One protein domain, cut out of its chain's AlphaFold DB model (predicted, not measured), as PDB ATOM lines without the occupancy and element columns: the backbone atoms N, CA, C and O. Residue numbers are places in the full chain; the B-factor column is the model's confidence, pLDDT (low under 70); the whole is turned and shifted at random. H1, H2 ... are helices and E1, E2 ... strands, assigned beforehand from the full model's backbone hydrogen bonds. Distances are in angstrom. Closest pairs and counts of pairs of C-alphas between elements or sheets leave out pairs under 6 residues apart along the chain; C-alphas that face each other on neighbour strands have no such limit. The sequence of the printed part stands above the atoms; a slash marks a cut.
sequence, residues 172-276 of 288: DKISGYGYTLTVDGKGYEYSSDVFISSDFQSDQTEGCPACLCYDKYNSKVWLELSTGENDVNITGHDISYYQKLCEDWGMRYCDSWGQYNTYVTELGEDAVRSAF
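What this domain is: This is residues 172 to 276 of the 288 residues of the protein "DUF1281_C domain-containing protein" of Clostridiales bacterium GWF2_38_85 (UniProt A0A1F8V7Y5). A small core hairpin, E3 and E4, has H1 packed beside E4, the helical hairpin of H2 and H3 loosely packed over one side, and the small strand hairpin of E1 and E2 on the other side. Short pairings widen the core at both edges: residues 195 to 196 join E3 and residues 252 to 253 join E4, both antiparallel. The printed part has 105 residues, in the order E1, E2, E3, E4, H1, H2, H3; the two sheets, E1 - E2 and E3 - E4, are antiparallel. The class is mixed, helices and strands, with under half of the residues in named elements. The whole is compact, with a radius of gyration of the C-alphas of 13.0 A and spans of 36 by 27 by 24 A.

Where its parts are: Start at C-alpha 210, (-17.409, -54.220, 37.615), where E3, residues 210 to 215, begins its 16.1 A. E4, residues 220 to 225, runs back over 16.8 A. Look next to H1, residues 239 to 249, 15.7 A long. H2, residues 257 to 266, covers 14.1 A, and H3, residues 269 to 275, 9.9 A, ending at C-alpha 275, (-15.494, -50.813, 28.113). Go back to C-alpha 177, (-34.230, -52.695, 33.395), for E1, residues 177 to 181, 12.9 A; E2, residues 188 to 191, spans 9.3 A.

How they stand to each other: Begin with the hairpin of E3 and E4, antiparallel at 153 degrees, where N 213 and O 222 are 2.9 A apart, within hydrogen-bond range. Look next at E4 and H1, which have 10 pairs of C-alphas within 8 A; the closest are those of Leu 223 and Cys 246, 5.2 A apart. E3 and H1 are near each other, with 5 pairs of C-alphas within 10 A. The closest C-alphas of E3 and H2 are those of Tyr 214 and Tyr 260, 7.6 A apart; those of E3 and H3 are Leu 212 and Ala 275, 7.3 A apart. H2 and H3 form a helical hairpin and touch, the C-alphas of Val 264 and Ala 271 being closest at 5.5 A; they run opposite ways at a shallow tilt of 34 degrees, only just short of steep. H1 is apart from H2 and from H3. In the hairpin of E1 and E2, antiparallel at 150 degrees, N 191 and O 178 are 2.8 A apart, within hydrogen-bond range. The closest C-alphas of E2 and E3 are those of Ser 191 and Asp 215, 6.5 A apart. In H1, H2 and H3 every O i to N i+4 pair is within hydrogen-bond range.

The domain as a whole: The two C-alphas farthest apart are those of Tyr 217 and Gly 236, at 36.9 A. The printed part has no cut. The links E2 to E3, 18 residues, and E4 to H1, 13 residues, are long. Look at the B-factor column for residues 227 to 236: these 10 are under 70, while the mean pLDDT of the printed part is 90.6.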
ATOM      1  N   ASP A 172     -31.863 -54.602  37.515       92.44
ATOM      2  CA  ASP A 172     -31.393 -55.893  37.045       92.44
ATOM      3  C   ASP A 172     -30.512 -55.707  35.808       92.44
ATOM      4  O   ASP A 172     -30.984 -55.504  34.687       92.44
ATOM      5  N   LYS A 173     -29.203 -55.851  36.004       89.06
ATOM      6  CA  LYS A 173     -28.209 -55.799  34.926       89.06
ATOM      7  C   LYS A 173     -28.387 -56.886  33.858       89.06
ATOM      8  O   LYS A 173     -27.849 -56.743  32.768       89.06
ATOM      9  N   ILE A 174     -29.063 -58.001  34.148       89.12
ATOM     10  CA  ILE A 174     -29.250 -59.073  33.157       89.12
ATOM     11  C   ILE A 174     -30.294 -58.642  32.134       89.12
ATOM     12  O   ILE A 174     -30.089 -58.808  30.931       89.12
ATOM     13  N   SER A 175     -31.411 -58.099  32.613       91.75
ATOM     14  CA  SER A 175     -32.459 -57.584  31.743       91.75
ATOM     15  C   SER A 175     -32.132 -56.190  31.198       91.75
ATOM     16  O   SER A 175     -32.534 -55.880  30.082       91.75
ATOM     17  N   GLY A 176     -31.362 -55.377  31.927       93.38
ATOM     18  CA  GLY A 176     -31.087 -53.980  31.581       93.38
ATOM     19  C   GLY A 176     -32.227 -53.033  31.968       93.38
ATOM     20  O   GLY A 176     -32.331 -51.945  31.392       93.38
ATOM     21  N   TYR A 177     -33.068 -53.443  32.921       95.25
ATOM     22  CA  TYR A 177     -34.230 -52.695  33.395       95.25
ATOM     23  C   TYR A 177     -34.266 -52.618  34.923       95.25
ATOM     24  O   TYR A 177     -33.758 -53.496  35.619       95.25
ATOM     25  N   GLY A 178     -34.916 -51.582  35.447       96.12
ATOM     26  CA  GLY A 178     -35.250 -51.472  36.864       96.12
ATOM     27  C   GLY A 178     -35.060 -50.064  37.410       96.12
ATOM     28  O   GLY A 178     -34.764 -49.125  36.672       96.12
ATOM     29  N   TYR A 179     -35.237 -49.911  38.716       96.81
ATOM     30  CA  TYR A 179     -35.120 -48.618  39.380       96.81
ATOM     31  C   TYR A 179     -33.676 -48.324  39.764       96.81
ATOM     32  O   TYR A 179     -32.988 -49.132  40.387       96.81
ATOM     33  N   THR A 180     -33.232 -47.115  39.449       96.62
ATOM     34  CA  THR A 180     -31.918 -46.597  39.837       96.62
ATOM     35  C   THR A 180     -32.083 -45.226  40.480       96.62
ATOM     36  O   THR A 180     -33.090 -44.545  40.288       96.62
ATOM     37  N   LEU A 181     -31.097 -44.797  41.270       96.69
ATOM     38  CA  LEU A 181     -31.129 -43.463  41.869       96.69
ATOM     39  C   LEU A 181     -31.025 -42.377  40.789       96.69
ATOM     40  O   LEU A 181     -30.341 -42.549  39.775       96.69
ATOM     41  N   THR A 182     -31.656 -41.233  41.039       96.62
ATOM     42  CA  THR A 182     -31.409 -40.009  40.267       96.62
ATOM     43  C   THR A 182     -29.954 -39.557  40.439       96.62
ATOM     44  O   THR A 182     -29.294 -39.884  41.430       96.62
ATOM     45  N   VAL A 183     -29.436 -38.758  39.500       96.69
ATOM     46  CA  VAL A 183     -28.049 -38.245  39.561       96.69
ATOM     47  C   VAL A 183     -27.767 -37.453  40.846       96.69
ATOM     48  O   VAL A 183     -26.664 -37.513  41.382       96.69
ATOM     49  N   ASP A 184     -28.752 -36.724  41.373       94.56
ATOM     50  CA  ASP A 184     -28.613 -35.987  42.635       94.56
ATOM     51  C   ASP A 184     -28.844 -36.850  43.891       94.56
ATOM     52  O   ASP A 184     -28.695 -36.357  45.012       94.56
ATOM     53  N   GLY A 185     -29.195 -38.129  43.710       93.88
ATOM     54  CA  GLY A 185     -29.426 -39.111  44.766       93.88
ATOM     55  C   GLY A 185     -30.667 -38.855  45.621       93.88
ATOM     56  O   GLY A 185     -30.825 -39.514  46.654       93.88
ATOM     57  N   LYS A 186     -31.520 -37.899  45.231       94.31
ATOM     58  CA  LYS A 186     -32.697 -37.489  46.006       94.31
ATOM     59  C   LYS A 186     -33.951 -38.293  45.712       94.31
ATOM     60  O   LYS A 186     -34.886 -38.181  46.493       94.31
ATOM     61  N   GLY A 187     -33.965 -39.084  44.647       96.12
ATOM     62  CA  GLY A 187     -35.095 -39.913  44.249       96.12
ATOM     63  C   GLY A 187     -34.647 -41.152  43.483       96.12
ATOM     64  O   GLY A 187     -33.458 -41.489  43.455       96.12
ATOM     65  N   TYR A 188     -35.614 -41.811  42.859       97.25
ATOM     66  CA  TYR A 188     -35.391 -42.897  41.912       97.25
ATOM     67  C   TYR A 188     -36.009 -42.538  40.564       97.25
ATOM     68  O   TYR A 188     -36.843 -41.644  40.468       97.25
ATOM     69  N   GLU A 189     -35.598 -43.250  39.528       95.75
ATOM     70  CA  GLU A 189     -36.233 -43.231  38.215       95.75
ATOM     71  C   GLU A 189     -36.075 -44.606  37.561       95.75
ATOM     72  O   GLU A 189     -35.163 -45.370  37.899       95.75
ATOM     73  N   TYR A 190     -36.991 -44.941  36.654       96.00
ATOM     74  CA  TYR A 190     -36.939 -46.212  35.945       96.00
ATOM     75  C   TYR A 190     -35.924 -46.130  34.804       96.00
ATOM     76  O   TYR A 190     -36.030 -45.285  33.912       96.00
ATOM     77  N   SER A 191     -34.944 -47.023  34.836       96.62
ATOM     78  CA  SER A 191     -33.946 -47.211  33.794       96.62
ATOM     79  C   SER A 191     -34.355 -48.369  32.893       96.62
ATOM     80  O   SER A 191     -34.734 -49.438  33.369       96.62
ATOM     81  N   SER A 192     -34.257 -48.161  31.584       95.75
ATOM     82  CA  SER A 192     -34.618 -49.152  30.569       95.75
ATOM     83  C   SER A 192     -33.643 -49.117  29.402       95.75
ATOM     84  O   SER A 192     -33.167 -48.043  29.035       95.75
ATOM     85  N   ASP A 193     -33.398 -50.277  28.787       95.19
ATOM     86  CA  ASP A 193     -32.451 -50.441  27.675       95.19
ATOM     87  C   ASP A 193     -31.051 -49.887  28.005       95.19
ATOM     88  O   ASP A 193     -30.381 -49.265  27.174       95.19
ATOM     89  N   VAL A 194     -30.619 -50.085  29.251       97.44
ATOM     90  CA  VAL A 194     -29.324 -49.606  29.739       97.44
ATOM     91  C   VAL A 194     -28.205 -50.308  28.977       97.44
ATOM     92  O   VAL A 194     -28.159 -51.536  28.901       97.44
ATOM     93  N   PHE A 195     -27.263 -49.537  28.434       96.62
ATOM     94  CA  PHE A 195     -26.050 -50.110  27.869       96.62
ATOM     95  C   PHE A 195     -25.123 -50.555  28.997       96.62
ATOM     96  O   PHE A 195     -24.781 -49.762  29.870       96.62
ATOM     97  N   ILE A 196     -24.677 -51.804  28.953       96.00
ATOM     98  CA  ILE A 196     -23.807 -52.388  29.971       96.00
ATOM     99  C   ILE A 196     -22.496 -52.765  29.295       96.00
ATOM    100  O   ILE A 196     -22.484 -53.509  28.310       96.00
ATOM    101  N   SER A 197     -21.388 -52.220  29.792       95.75
ATOM    102  CA  SER A 197     -20.067 -52.533  29.251       95.75
ATOM    103  C   SER A 197     -19.665 -53.984  29.507       95.75
ATOM    104  O   SER A 197     -20.227 -54.660  30.366       95.75
ATOM    105  N   SER A 198     -18.606 -54.440  28.830       94.19
ATOM    106  CA  SER A 198     -17.894 -55.625  29.323       94.19
ATOM    107  C   SER A 198     -17.283 -55.334  30.693       94.19
ATOM    108  O   SER A 198     -16.967 -54.179  31.001       94.19
ATOM    109  N   ASP A 199     -17.101 -56.387  31.482       94.06
ATOM    110  CA  ASP A 199     -16.477 -56.305  32.798       94.06
ATOM    111  C   ASP A 199     -15.029 -55.808  32.705       94.06
ATOM    112  O   ASP A 199     -14.284 -56.139  31.775       94.06
ATOM    113  N   PHE A 200     -14.618 -55.049  33.710       93.62
ATOM    114  CA  PHE A 200     -13.251 -54.586  33.900       93.62
ATOM    115  C   PHE A 200     -12.906 -54.521  35.386       93.62
ATOM    116  O   PHE A 200     -13.769 -54.450  36.261       93.62
ATOM    117  N   GLN A 201     -11.613 -54.534  35.677       91.56
ATOM    118  CA  GLN A 201     -11.074 -54.226  36.992       91.56
ATOM    119  C   GLN A 201     -10.765 -52.732  37.082       91.56
ATOM    120  O   GLN A 201     -10.266 -52.125  36.134       91.56
ATOM    121  N   SER A 202     -11.045 -52.141  38.237       88.38
ATOM    122  CA  SER A 202     -10.821 -50.722  38.488       88.38
ATOM    123  C   SER A 202     -10.304 -50.503  39.904       88.38
ATOM    124  O   SER A 202     -10.675 -51.232  40.824       88.38
ATOM    125  N   ASP A 203      -9.465 -49.487  40.098       86.69
ATOM    126  CA  ASP A 203      -8.994 -49.104  41.434       86.69
ATOM    127  C   ASP A 203     -10.164 -48.642  42.321       86.69
ATOM    128  O   ASP A 203     -10.145 -48.862  43.531       86.69
ATOM    129  N   GLN A 204     -11.214 -48.065  41.721       90.31
ATOM    130  CA  GLN A 204     -12.436 -47.639  42.408       90.31
ATOM    131  C   GLN A 204     -13.164 -48.798  43.090       90.31
ATOM    132  O   GLN A 204     -13.810 -48.579  44.107       90.31
ATOM    133  N   THR A 205     -13.042 -50.015  42.565       89.56
ATOM    134  CA  THR A 205     -13.630 -51.235  43.134       89.56
ATOM    135  C   THR A 205     -12.570 -52.139  43.767       89.56
ATOM    136  O   THR A 205     -12.817 -53.323  43.992       89.56
ATOM    137  N   GLU A 206     -11.371 -51.606  44.033       89.69
ATOM    138  CA  GLU A 206     -10.206 -52.347  44.539       89.69
ATOM    139  C   GLU A 206      -9.884 -53.613  43.723       89.69
ATOM    140  O   GLU A 206      -9.495 -54.657  44.253       89.69
ATOM    141  N   GLY A 207     -10.072 -53.529  42.404       86.75
ATOM    142  CA  GLY A 207      -9.847 -54.623  41.464       86.75
ATOM    143  C   GLY A 207     -10.968 -55.666  41.417       86.75
ATOM    144  O   GLY A 207     -10.854 -56.629  40.655       86.75
ATOM    145  N   CYS A 208     -12.050 -55.495  42.183       88.38
ATOM    146  CA  CYS A 208     -13.251 -56.310  42.028       88.38
ATOM    147  C   CYS A 208     -13.892 -56.020  40.655       88.38
ATOM    148  O   CYS A 208     -14.099 -54.845  40.336       88.38
ATOM    149  N   PRO A 209     -14.178 -57.038  39.822       90.69
ATOM    150  CA  PRO A 209     -14.778 -56.837  38.510       90.69
ATOM    151  C   PRO A 209     -16.114 -56.089  38.579       90.69
ATOM    152  O   PRO A 209     -17.022 -56.475  39.322       90.69
ATOM    153  N   ALA A 210     -16.218 -55.039  37.774       92.94
ATOM    154  CA  ALA A 210     -17.409 -54.220  37.615       92.94
ATOM    155  C   ALA A 210     -17.630 -53.883  36.137       92.94
ATOM    156  O   ALA A 210     -16.725 -54.010  35.308       92.94
ATOM    157  N   CYS A 211     -18.828 -53.420  35.813       94.94
ATOM    158  CA  CYS A 211     -19.166 -52.858  34.516       94.94
ATOM    159  C   CYS A 211     -19.676 -51.422  34.678       94.94
ATOM    160  O   CYS A 211     -20.114 -51.005  35.751       94.94
ATOM    161  N   LEU A 212     -19.584 -50.645  33.598       97.12
ATOM    162  CA  LEU A 212     -20.102 -49.288  33.534       97.12
ATOM    163  C   LEU A 212     -21.434 -49.322  32.789       97.12
ATOM    164  O   LEU A 212     -21.477 -49.586  31.581       97.12
ATOM    165  N   CYS A 213     -22.503 -49.051  33.526       97.75
ATOM    166  CA  CYS A 213     -23.858 -48.936  33.016       97.75
ATOM    167  C   CYS A 213     -24.088 -47.519  32.493       97.75
ATOM    168  O   CYS A 213     -23.709 -46.545  33.142       97.75
ATOM    169  N   TYR A 214     -24.703 -47.402  31.319       98.06
ATOM    170  CA  TYR A 214     -25.063 -46.138  30.694       98.06
ATOM    171  C   TYR A 214     -26.537 -46.130  30.304       98.06
ATOM    172  O   TYR A 214     -26.960 -46.802  29.361       98.06
ATOM    173  N   ASP A 215     -27.305 -45.324  31.025       97.75
ATOM    174  CA  ASP A 215     -28.686 -45.007  30.705       97.75
ATOM    175  C   ASP A 215     -28.722 -43.697  29.917       97.75
ATOM    176  O   ASP A 215     -28.598 -42.592  30.457       97.75
ATOM    177  N   LYS A 216     -28.882 -43.833  28.600       95.62
ATOM    178  CA  LYS A 216     -28.955 -42.694  27.685       95.62
ATOM    179  C   LYS A 216     -30.238 -41.881  27.874       95.62
ATOM    180  O   LYS A 216     -30.212 -40.673  27.649       95.62
ATOM    181  N   TYR A 217     -31.346 -42.515  28.259       95.00
ATOM    182  CA  TYR A 217     -32.636 -41.835  28.401       95.00
ATOM    183  C   TYR A 217     -32.625 -40.898  29.603       95.00
ATOM    184  O   TYR A 217     -32.967 -39.724  29.466       95.00
ATOM    185  N   ASN A 218     -32.127 -41.387  30.736       96.56
ATOM    186  CA  ASN A 218     -31.999 -40.599  31.959       96.56
ATOM    187  C   ASN A 218     -30.667 -39.828  32.045       96.56
ATOM    188  O   ASN A 218     -30.389 -39.153  33.033       96.56
ATOM    189  N   SER A 219     -29.847 -39.880  30.987       97.50
ATOM    190  CA  SER A 219     -28.569 -39.168  30.868       97.50
ATOM    191  C   SER A 219     -27.627 -39.417  32.052       97.50
ATOM    192  O   SER A 219     -27.136 -38.471  32.681       97.50
ATOM    193  N   LYS A 220     -27.374 -40.691  32.375       97.81
ATOM    194  CA  LYS A 220     -26.539 -41.060  33.524       97.81
ATOM    195  C   LYS A 220     -25.731 -42.340  33.355       97.81
ATOM    196  O   LYS A 220     -26.104 -43.236  32.605       97.81
ATOM    197  N   VAL A 221     -24.638 -42.427  34.109       98.19
ATOM    198  CA  VAL A 221     -23.794 -43.621  34.244       98.19
ATOM    199  C   VAL A 221     -23.537 -43.975  35.702       98.19
ATOM    200  O   VAL A 221     -23.502 -43.094  36.564       98.19
ATOM    201  N   TRP A 222     -23.317 -45.261  35.962       97.88
ATOM    202  CA  TRP A 222     -22.945 -45.800  37.272       97.88
ATOM    203  C   TRP A 222     -22.174 -47.112  37.130       97.88
ATOM    204  O   TRP A 222     -22.176 -47.734  36.066       97.88
ATOM    205  N   LEU A 223     -21.493 -47.510  38.204       96.12
ATOM    206  CA  LEU A 223     -20.827 -48.806  38.286       96.12
ATOM    207  C   LEU A 223     -21.783 -49.856  38.849       96.12
ATOM    208  O   LEU A 223     -22.414 -49.617  39.876       96.12
ATOM    209  N   GLU A 224     -21.806 -51.030  38.227       94.06
ATOM    210  CA  GLU A 224     -22.436 -52.237  38.765       94.06
ATOM    211  C   GLU A 224     -21.389 -53.325  38.964       94.06
ATOM    212  O   GLU A 224     -20.480 -53.488  38.150       94.06
ATOM    213  N   LEU A 225     -21.512 -54.101  40.041       91.06
ATOM    214  CA  LEU A 225     -20.623 -55.245  40.230       91.06
ATOM    215  C   LEU A 225     -20.939 -56.347  39.224       91.06
ATOM    216  O   LEU A 225     -22.096 -56.717  39.011       91.06
ATOM    217  N   SER A 226     -19.896 -56.951  38.666       80.69
ATOM    218  CA  SER A 226     -20.027 -58.054  37.713       80.69
ATOM    219  C   SER A 226     -20.253 -59.398  38.405       80.69
ATOM    220  O   SER A 226     -20.962 -60.255  37.876       80.69
ATOM    221  N   THR A 227     -19.727 -59.558  39.618       66.50
ATOM    222  CA  THR A 227     -19.825 -60.774  40.433       66.50
ATOM    223  C   THR A 227     -21.244 -61.046  40.922       66.50
ATOM    224  O   THR A 227     -21.922 -60.132  41.392       66.50
ATOM    225  N   GLY A 228     -21.690 -62.303  40.847       60.00
ATOM    226  CA  GLY A 228     -22.911 -62.739  41.537       60.00
ATOM    227  C   GLY A 228     -22.651 -62.971  43.030       60.00
ATOM    228  O   GLY A 228     -21.500 -63.083  43.445       60.00
ATOM    229  N   GLU A 229     -23.704 -63.130  43.839       51.34
ATOM    230  CA  GLU A 229     -23.604 -63.400  45.292       51.34
ATOM    231  C   GLU A 229     -22.694 -64.597  45.655       51.34
ATOM    232  O   GLU A 229     -22.215 -64.708  46.780       51.34
ATOM    233  N   ASN A 230     -22.426 -65.491  44.695       50.91
ATOM    234  CA  ASN A 230     -21.611 -66.692  44.874       50.91
ATOM    235  C   ASN A 230     -20.108 -66.512  44.575       50.91
ATOM    236  O   ASN A 230     -19.337 -67.430  44.861       50.91
ATOM    237  N   ASP A 231     -19.663 -65.364  44.054       54.19
ATOM    238  CA  ASP A 231     -18.240 -65.083  43.785       54.19
ATOM    239  C   ASP A 231     -17.539 -64.541  45.043       54.19
ATOM    240  O   ASP A 231     -16.901 -63.487  45.077       54.19
ATOM    241  N   VAL A 232     -17.677 -65.292  46.132       49.53
ATOM    242  CA  VAL A 232     -17.049 -64.999  47.417       49.53
ATOM    243  C   VAL A 232     -15.562 -65.346  47.302       49.53
ATOM    244  O   VAL A 232     -15.224 -66.529  47.265       49.53
ATOM    245  N   ASN A 233     -14.693 -64.325  47.254       52.00
ATOM    246  CA  ASN A 233     -13.224 -64.328  47.478       52.00
ATOM    247  C   ASN A 233     -12.377 -63.656  46.378       52.00
ATOM    248  O   ASN A 233     -11.333 -64.192  46.000       52.00
ATOM    249  N   ILE A 234     -12.734 -62.465  45.892       55.94
ATOM    250  CA  ILE A 234     -11.772 -61.708  45.070       55.94
ATOM    251  C   ILE A 234     -10.763 -60.969  45.965       55.94
ATOM    252  O   ILE A 234      -9.578 -60.938  45.643       55.94
ATOM    253  N   THR A 235     -11.174 -60.464  47.139       58.59
ATOM    254  CA  THR A 235     -10.342 -59.513  47.902       58.59
ATOM    255  C   THR A 235     -10.640 -59.512  49.431       58.59
ATOM    256  O   THR A 235     -10.584 -58.508  50.119       58.59
ATOM    257  N   GLY A 236     -10.937 -60.664  50.049       69.00
ATOM    258  CA  GLY A 236     -10.993 -60.786  51.527       69.00
ATOM    259  C   GLY A 236     -12.106 -60.005  52.257       69.00
ATOM    260  O   GLY A 236     -12.240 -60.164  53.473       69.00
ATOM    261  N   HIS A 237     -12.906 -59.218  51.535       78.25
ATOM    262  CA  HIS A 237     -14.120 -58.550  51.993       78.25
ATOM    263  C   HIS A 237     -15.369 -59.221  51.398       78.25
ATOM    264  O   HIS A 237     -15.294 -59.969  50.423       78.25
ATOM    265  N   ASP A 238     -16.518 -58.972  52.022       82.06
ATOM    266  CA  ASP A 238     -17.839 -59.394  51.540       82.06
ATOM    267  C   ASP A 238     -18.302 -58.542  50.339       82.06
ATOM    268  O   ASP A 238     -17.834 -57.420  50.158       82.06
ATOM    269  N   ILE A 239     -19.243 -59.044  49.533       82.06
ATOM    270  CA  ILE A 239     -19.786 -58.365  48.348       82.06
ATOM    271  C   ILE A 239     -20.369 -56.983  48.677       82.06
ATOM    272  O   ILE A 239     -20.177 -56.042  47.905       82.06
ATOM    273  N   SER A 240     -20.969 -56.829  49.864       86.75
ATOM    274  CA  SER A 240     -21.506 -55.553  50.358       86.75
ATOM    275  C   SER A 240     -20.456 -54.440  50.445       86.75
ATOM    276  O   SER A 240     -20.773 -53.267  50.252       86.75
ATOM    277  N   TYR A 241     -19.187 -54.795  50.671       89.81
ATOM    278  CA  TYR A 241     -18.080 -53.842  50.658       89.81
ATOM    279  C   TYR A 241     -17.867 -53.246  49.264       89.81
ATOM    280  O   TYR A 241     -17.797 -52.029  49.119       89.81
ATOM    281  N   TYR A 242     -17.810 -54.082  48.225       89.44
ATOM    282  CA  TYR A 242     -17.594 -53.599  46.858       89.44
ATOM    283  C   TYR A 242     -18.836 -52.908  46.292       89.44
ATOM    284  O   TYR A 242     -18.695 -51.948  45.541       89.44
ATOM    285  N   GLN A 243     -20.043 -53.328  46.697       89.62
ATOM    286  CA  GLN A 243     -21.278 -52.612  46.358       89.62
ATOM    287  C   GLN A 243     -21.204 -51.180  46.883       89.62
ATOM    288  O   GLN A 243     -21.485 -50.234  46.150       89.62
ATOM    289  N   LYS A 244     -20.711 -51.011  48.117       91.81
ATOM    290  CA  LYS A 244     -20.514 -49.691  48.708       91.81
ATOM    291  C   LYS A 244     -19.522 -48.831  47.926       91.81
ATOM    292  O   LYS A 244     -19.757 -47.639  47.776       91.81
ATOM    293  N   LEU A 245     -18.455 -49.420  47.388       94.25
ATOM    294  CA  LEU A 245     -17.507 -48.697  46.535       94.25
ATOM    295  C   LEU A 245     -18.154 -48.206  45.228       94.25
ATOM    296  O   LEU A 245     -17.928 -47.064  44.827       94.25
ATOM    297  N   CYS A 246     -18.997 -49.027  44.590       93.38
ATOM    298  CA  CYS A 246     -19.782 -48.606  43.427       93.38
ATOM    299  C   CYS A 246     -20.765 -47.478  43.784       93.38
ATOM    300  O   CYS A 246     -20.832 -46.470  43.078       93.38
ATOM    301  N   GLU A 247     -21.476 -47.599  44.911       91.94
ATOM    302  CA  GLU A 247     -22.362 -46.544  45.420       91.94
ATOM    303  C   GLU A 247     -21.614 -45.234  45.700       91.94
ATOM    304  O   GLU A 247     -22.131 -44.155  45.413       91.94
ATOM    305  N   ASP A 248     -20.405 -45.319  46.256       94.44
ATOM    306  CA  ASP A 248     -19.576 -44.158  46.582       94.44
ATOM    307  C   ASP A 248     -19.002 -43.494  45.317       94.44
ATOM    308  O   ASP A 248     -18.782 -42.277  45.304       94.44
ATOM    309  N   TRP A 249     -18.811 -44.249  44.225       95.44
ATOM    310  CA  TRP A 249     -18.538 -43.663  42.906       95.44
ATOM    311  C   TRP A 249     -19.730 -42.851  42.384       95.44
ATOM    312  O   TRP A 249     -19.521 -41.802  41.755       95.44
ATOM    313  N   GLY A 250     -20.942 -43.309  42.712       94.44
ATOM    314  CA  GLY A 250     -22.209 -42.601  42.563       94.44
ATOM    315  C   GLY A 250     -22.805 -42.622  41.157       94.44
ATOM    316  O   GLY A 250     -22.191 -43.068  40.190       94.44
ATOM    317  N   MET A 251     -24.021 -42.085  41.051       96.94
ATOM    318  CA  MET A 251     -24.665 -41.788  39.771       96.94
ATOM    319  C   MET A 251     -24.046 -40.519  39.181       96.94
ATOM    320  O   MET A 251     -23.933 -39.500  39.867       96.94
ATOM    321  N   ARG A 252     -23.652 -40.546  37.908       97.88
ATOM    322  CA  ARG A 252     -23.025 -39.396  37.240       97.88
ATOM    323  C   ARG A 252     -23.792 -39.013  35.998       97.88
ATOM    324  O   ARG A 252     -24.173 -39.878  35.225       97.88
ATOM    325  N   TYR A 253     -23.958 -37.712  35.787       98.12
ATOM    326  CA  TYR A 253     -24.527 -37.197  34.549       98.12
ATOM    327  C   TYR A 253     -23.689 -37.647  33.349       98.12
ATOM    328  O   TYR A 253     -22.465 -37.514  33.369       98.12
ATOM    329  N   CYS A 254     -24.340 -38.157  32.313       98.00
ATOM    330  CA  CYS A 254     -23.708 -38.589  31.080       98.00
ATOM    331  C   CYS A 254     -24.685 -38.441  29.918       98.00
ATOM    332  O   CYS A 254     -25.676 -39.157  29.865       98.00
ATOM    333  N   ASP A 255     -24.413 -37.542  28.978       96.06
ATOM    334  CA  ASP A 255     -25.313 -37.273  27.842       96.06
ATOM    335  C   ASP A 255     -24.796 -37.802  26.494       96.06
ATOM    336  O   ASP A 255     -25.472 -37.709  25.465       96.06
ATOM    337  N   SER A 256     -23.577 -38.340  26.473       96.94
ATOM    338  CA  SER A 256     -22.873 -38.682  25.243       96.94
ATOM    339  C   SER A 256     -21.845 -39.790  25.444       96.94
ATOM    340  O   SER A 256     -21.262 -39.947  26.516       96.94
ATOM    341  N   TRP A 257     -21.544 -40.523  24.369       97.50
ATOM    342  CA  TRP A 257     -20.475 -41.527  24.368       97.50
ATOM    343  C   TRP A 257     -19.086 -40.928  24.608       97.50
ATOM    344  O   TRP A 257     -18.213 -41.577  25.178       97.50
ATOM    345  N   GLY A 258     -18.876 -39.665  24.224       97.00
ATOM    346  CA  GLY A 258     -17.653 -38.934  24.552       97.00
ATOM    347  C   GLY A 258     -17.490 -38.726  26.061       97.00
ATOM    348  O   GLY A 258     -16.406 -38.949  26.605       97.00
ATOM    349  N   GLN A 259     -18.571 -38.355  26.752       97.75
ATOM    350  CA  GLN A 259     -18.563 -38.228  28.207       97.75
ATOM    351  C   GLN A 259     -18.425 -39.596  28.888       97.75
ATOM    352  O   GLN A 259     -17.582 -39.752  29.768       97.75
ATOM    353  N   TYR A 260     -19.150 -40.608  28.410       98.38
ATOM    354  CA  TYR A 260     -19.000 -41.999  28.841       98.38
ATOM    355  C   TYR A 260     -17.534 -42.461  28.777       98.38
ATOM    356  O   TYR A 260     -16.974 -42.915  29.772       98.38
ATOM    357  N   ASN A 261     -16.862 -42.253  27.641       97.94
ATOM    358  CA  ASN A 261     -15.462 -42.638  27.452       97.94
ATOM    359  C   ASN A 261     -14.483 -41.843  28.330       97.94
ATOM    360  O   ASN A 261     -13.386 -42.327  28.627       97.94
ATOM    361  N   THR A 262     -14.866 -40.642  28.772       97.62
ATOM    362  CA  THR A 262     -14.097 -39.896  29.778       97.62
ATOM    363  C   THR A 262     -14.118 -40.648  31.107       97.62
ATOM    364  O   THR A 262     -13.053 -40.896  31.668       97.62
ATOM    365  N   TYR A 263     -15.287 -41.123  31.552       97.69
ATOM    366  CA  TYR A 263     -15.399 -41.952  32.757       97.69
ATOM    367  C   TYR A 263     -14.674 -43.291  32.620       97.69
ATOM    368  O   TYR A 263     -13.952 -43.683  33.530       97.69
ATOM    369  N   VAL A 264     -14.777 -43.959  31.467       97.25
ATOM    370  CA  VAL A 264     -13.999 -45.180  31.190       97.25
ATOM    371  C   VAL A 264     -12.495 -44.928  31.353       97.25
ATOM    372  O   VAL A 264     -11.789 -45.740  31.942       97.25
ATOM    373  N   THR A 265     -11.997 -43.786  30.875       96.62
ATOM    374  CA  THR A 265     -10.580 -43.417  31.017       96.62
ATOM    375  C   THR A 265     -10.195 -43.160  32.477       96.62
ATOM    376  O   THR A 265      -9.110 -43.556  32.899       96.62
ATOM    377  N   GLU A 266     -11.075 -42.531  33.261       95.50
ATOM    378  CA  GLU A 266     -10.877 -42.295  34.701       95.50
ATOM    379  C   GLU A 266     -10.852 -43.591  35.529       95.50
ATOM    380  O   GLU A 266     -10.190 -43.638  36.566       95.50
ATOM    381  N   LEU A 267     -11.554 -44.633  35.072       95.44
ATOM    382  CA  LEU A 267     -11.664 -45.931  35.746       95.44
ATOM    383  C   LEU A 267     -10.453 -46.853  35.524       95.44
ATOM    384  O   LEU A 267     -10.320 -47.851  36.236       95.44
ATOM    385  N   GLY A 268      -9.557 -46.512  34.590       95.19
ATOM    386  CA  GLY A 268      -8.244 -47.143  34.431       95.19
ATOM    387  C   GLY A 268      -8.017 -47.863  33.098       95.19
ATOM    388  O   GLY A 268      -8.891 -47.958  32.239       95.19
ATOM    389  N   GLU A 269      -6.798 -48.381  32.908       95.25
ATOM    390  CA  GLU A 269      -6.372 -48.994  31.637       95.25
ATOM    391  C   GLU A 269      -7.199 -50.228  31.252       95.25
ATOM    392  O   GLU A 269      -7.451 -50.454  30.066       95.25
ATOM    393  N   ASP A 270      -7.636 -51.023  32.233       94.94
ATOM    394  CA  ASP A 270      -8.477 -52.191  31.962       94.94
ATOM    395  C   ASP A 270      -9.891 -51.783  31.523       94.94
ATOM    396  O   ASP A 270     -10.417 -52.338  30.560       94.94
ATOM    397  N   ALA A 271     -10.457 -50.738  32.135       95.56
ATOM    398  CA  ALA A 271     -11.714 -50.149  31.687       95.56
ATOM    399  C   ALA A 271     -11.599 -49.633  30.243       95.56
ATOM    400  O   ALA A 271     -12.439 -49.956  29.407       95.56
ATOM    401  N   VAL A 272     -10.522 -48.921  29.891       96.31
ATOM    402  CA  VAL A 272     -10.279 -48.470  28.504       96.31
ATOM    403  C   VAL A 272     -10.187 -49.642  27.527       96.31
ATOM    404  O   VAL A 272     -10.682 -49.561  26.406       96.31
ATOM    405  N   ARG A 273      -9.569 -50.751  27.929       95.69
ATOM    406  CA  ARG A 273      -9.449 -51.932  27.070       95.69
ATOM    407  C   ARG A 273     -10.788 -52.640  26.843       95.69
ATOM    408  O   ARG A 273     -10.997 -53.161  25.750       95.69
ATOM    409  N   SER A 274     -11.642 -52.687  27.861       94.06
ATOM    410  CA  SER A 274     -12.817 -53.570  27.888       94.06
ATOM    411  C   SER A 274     -14.147 -52.840  27.671       94.06
ATOM    412  O   SER A 274     -15.076 -53.416  27.111       94.06
ATOM    413  N   ALA A 275     -14.249 -51.577  28.082       95.94
ATOM    414  CA  ALA A 275     -15.494 -50.813  28.113       95.94
ATOM    415  C   ALA A 275     -15.519 -49.601  27.170       95.94
ATOM    416  O   ALA A 275     -16.572 -48.996  27.007       95.94
ATOM    417  N   PHE A 276     -14.404 -49.226  26.534       96.31
ATOM    418  CA  PHE A 276     -14.369 -48.038  25.676       96.31
ATOM    419  C   PHE A 276     -15.299 -48.181  24.465       96.31
ATOM    420  O   PHE A 276     -15.182 -49.117  23.670       96.31
TER     421      PHE A 276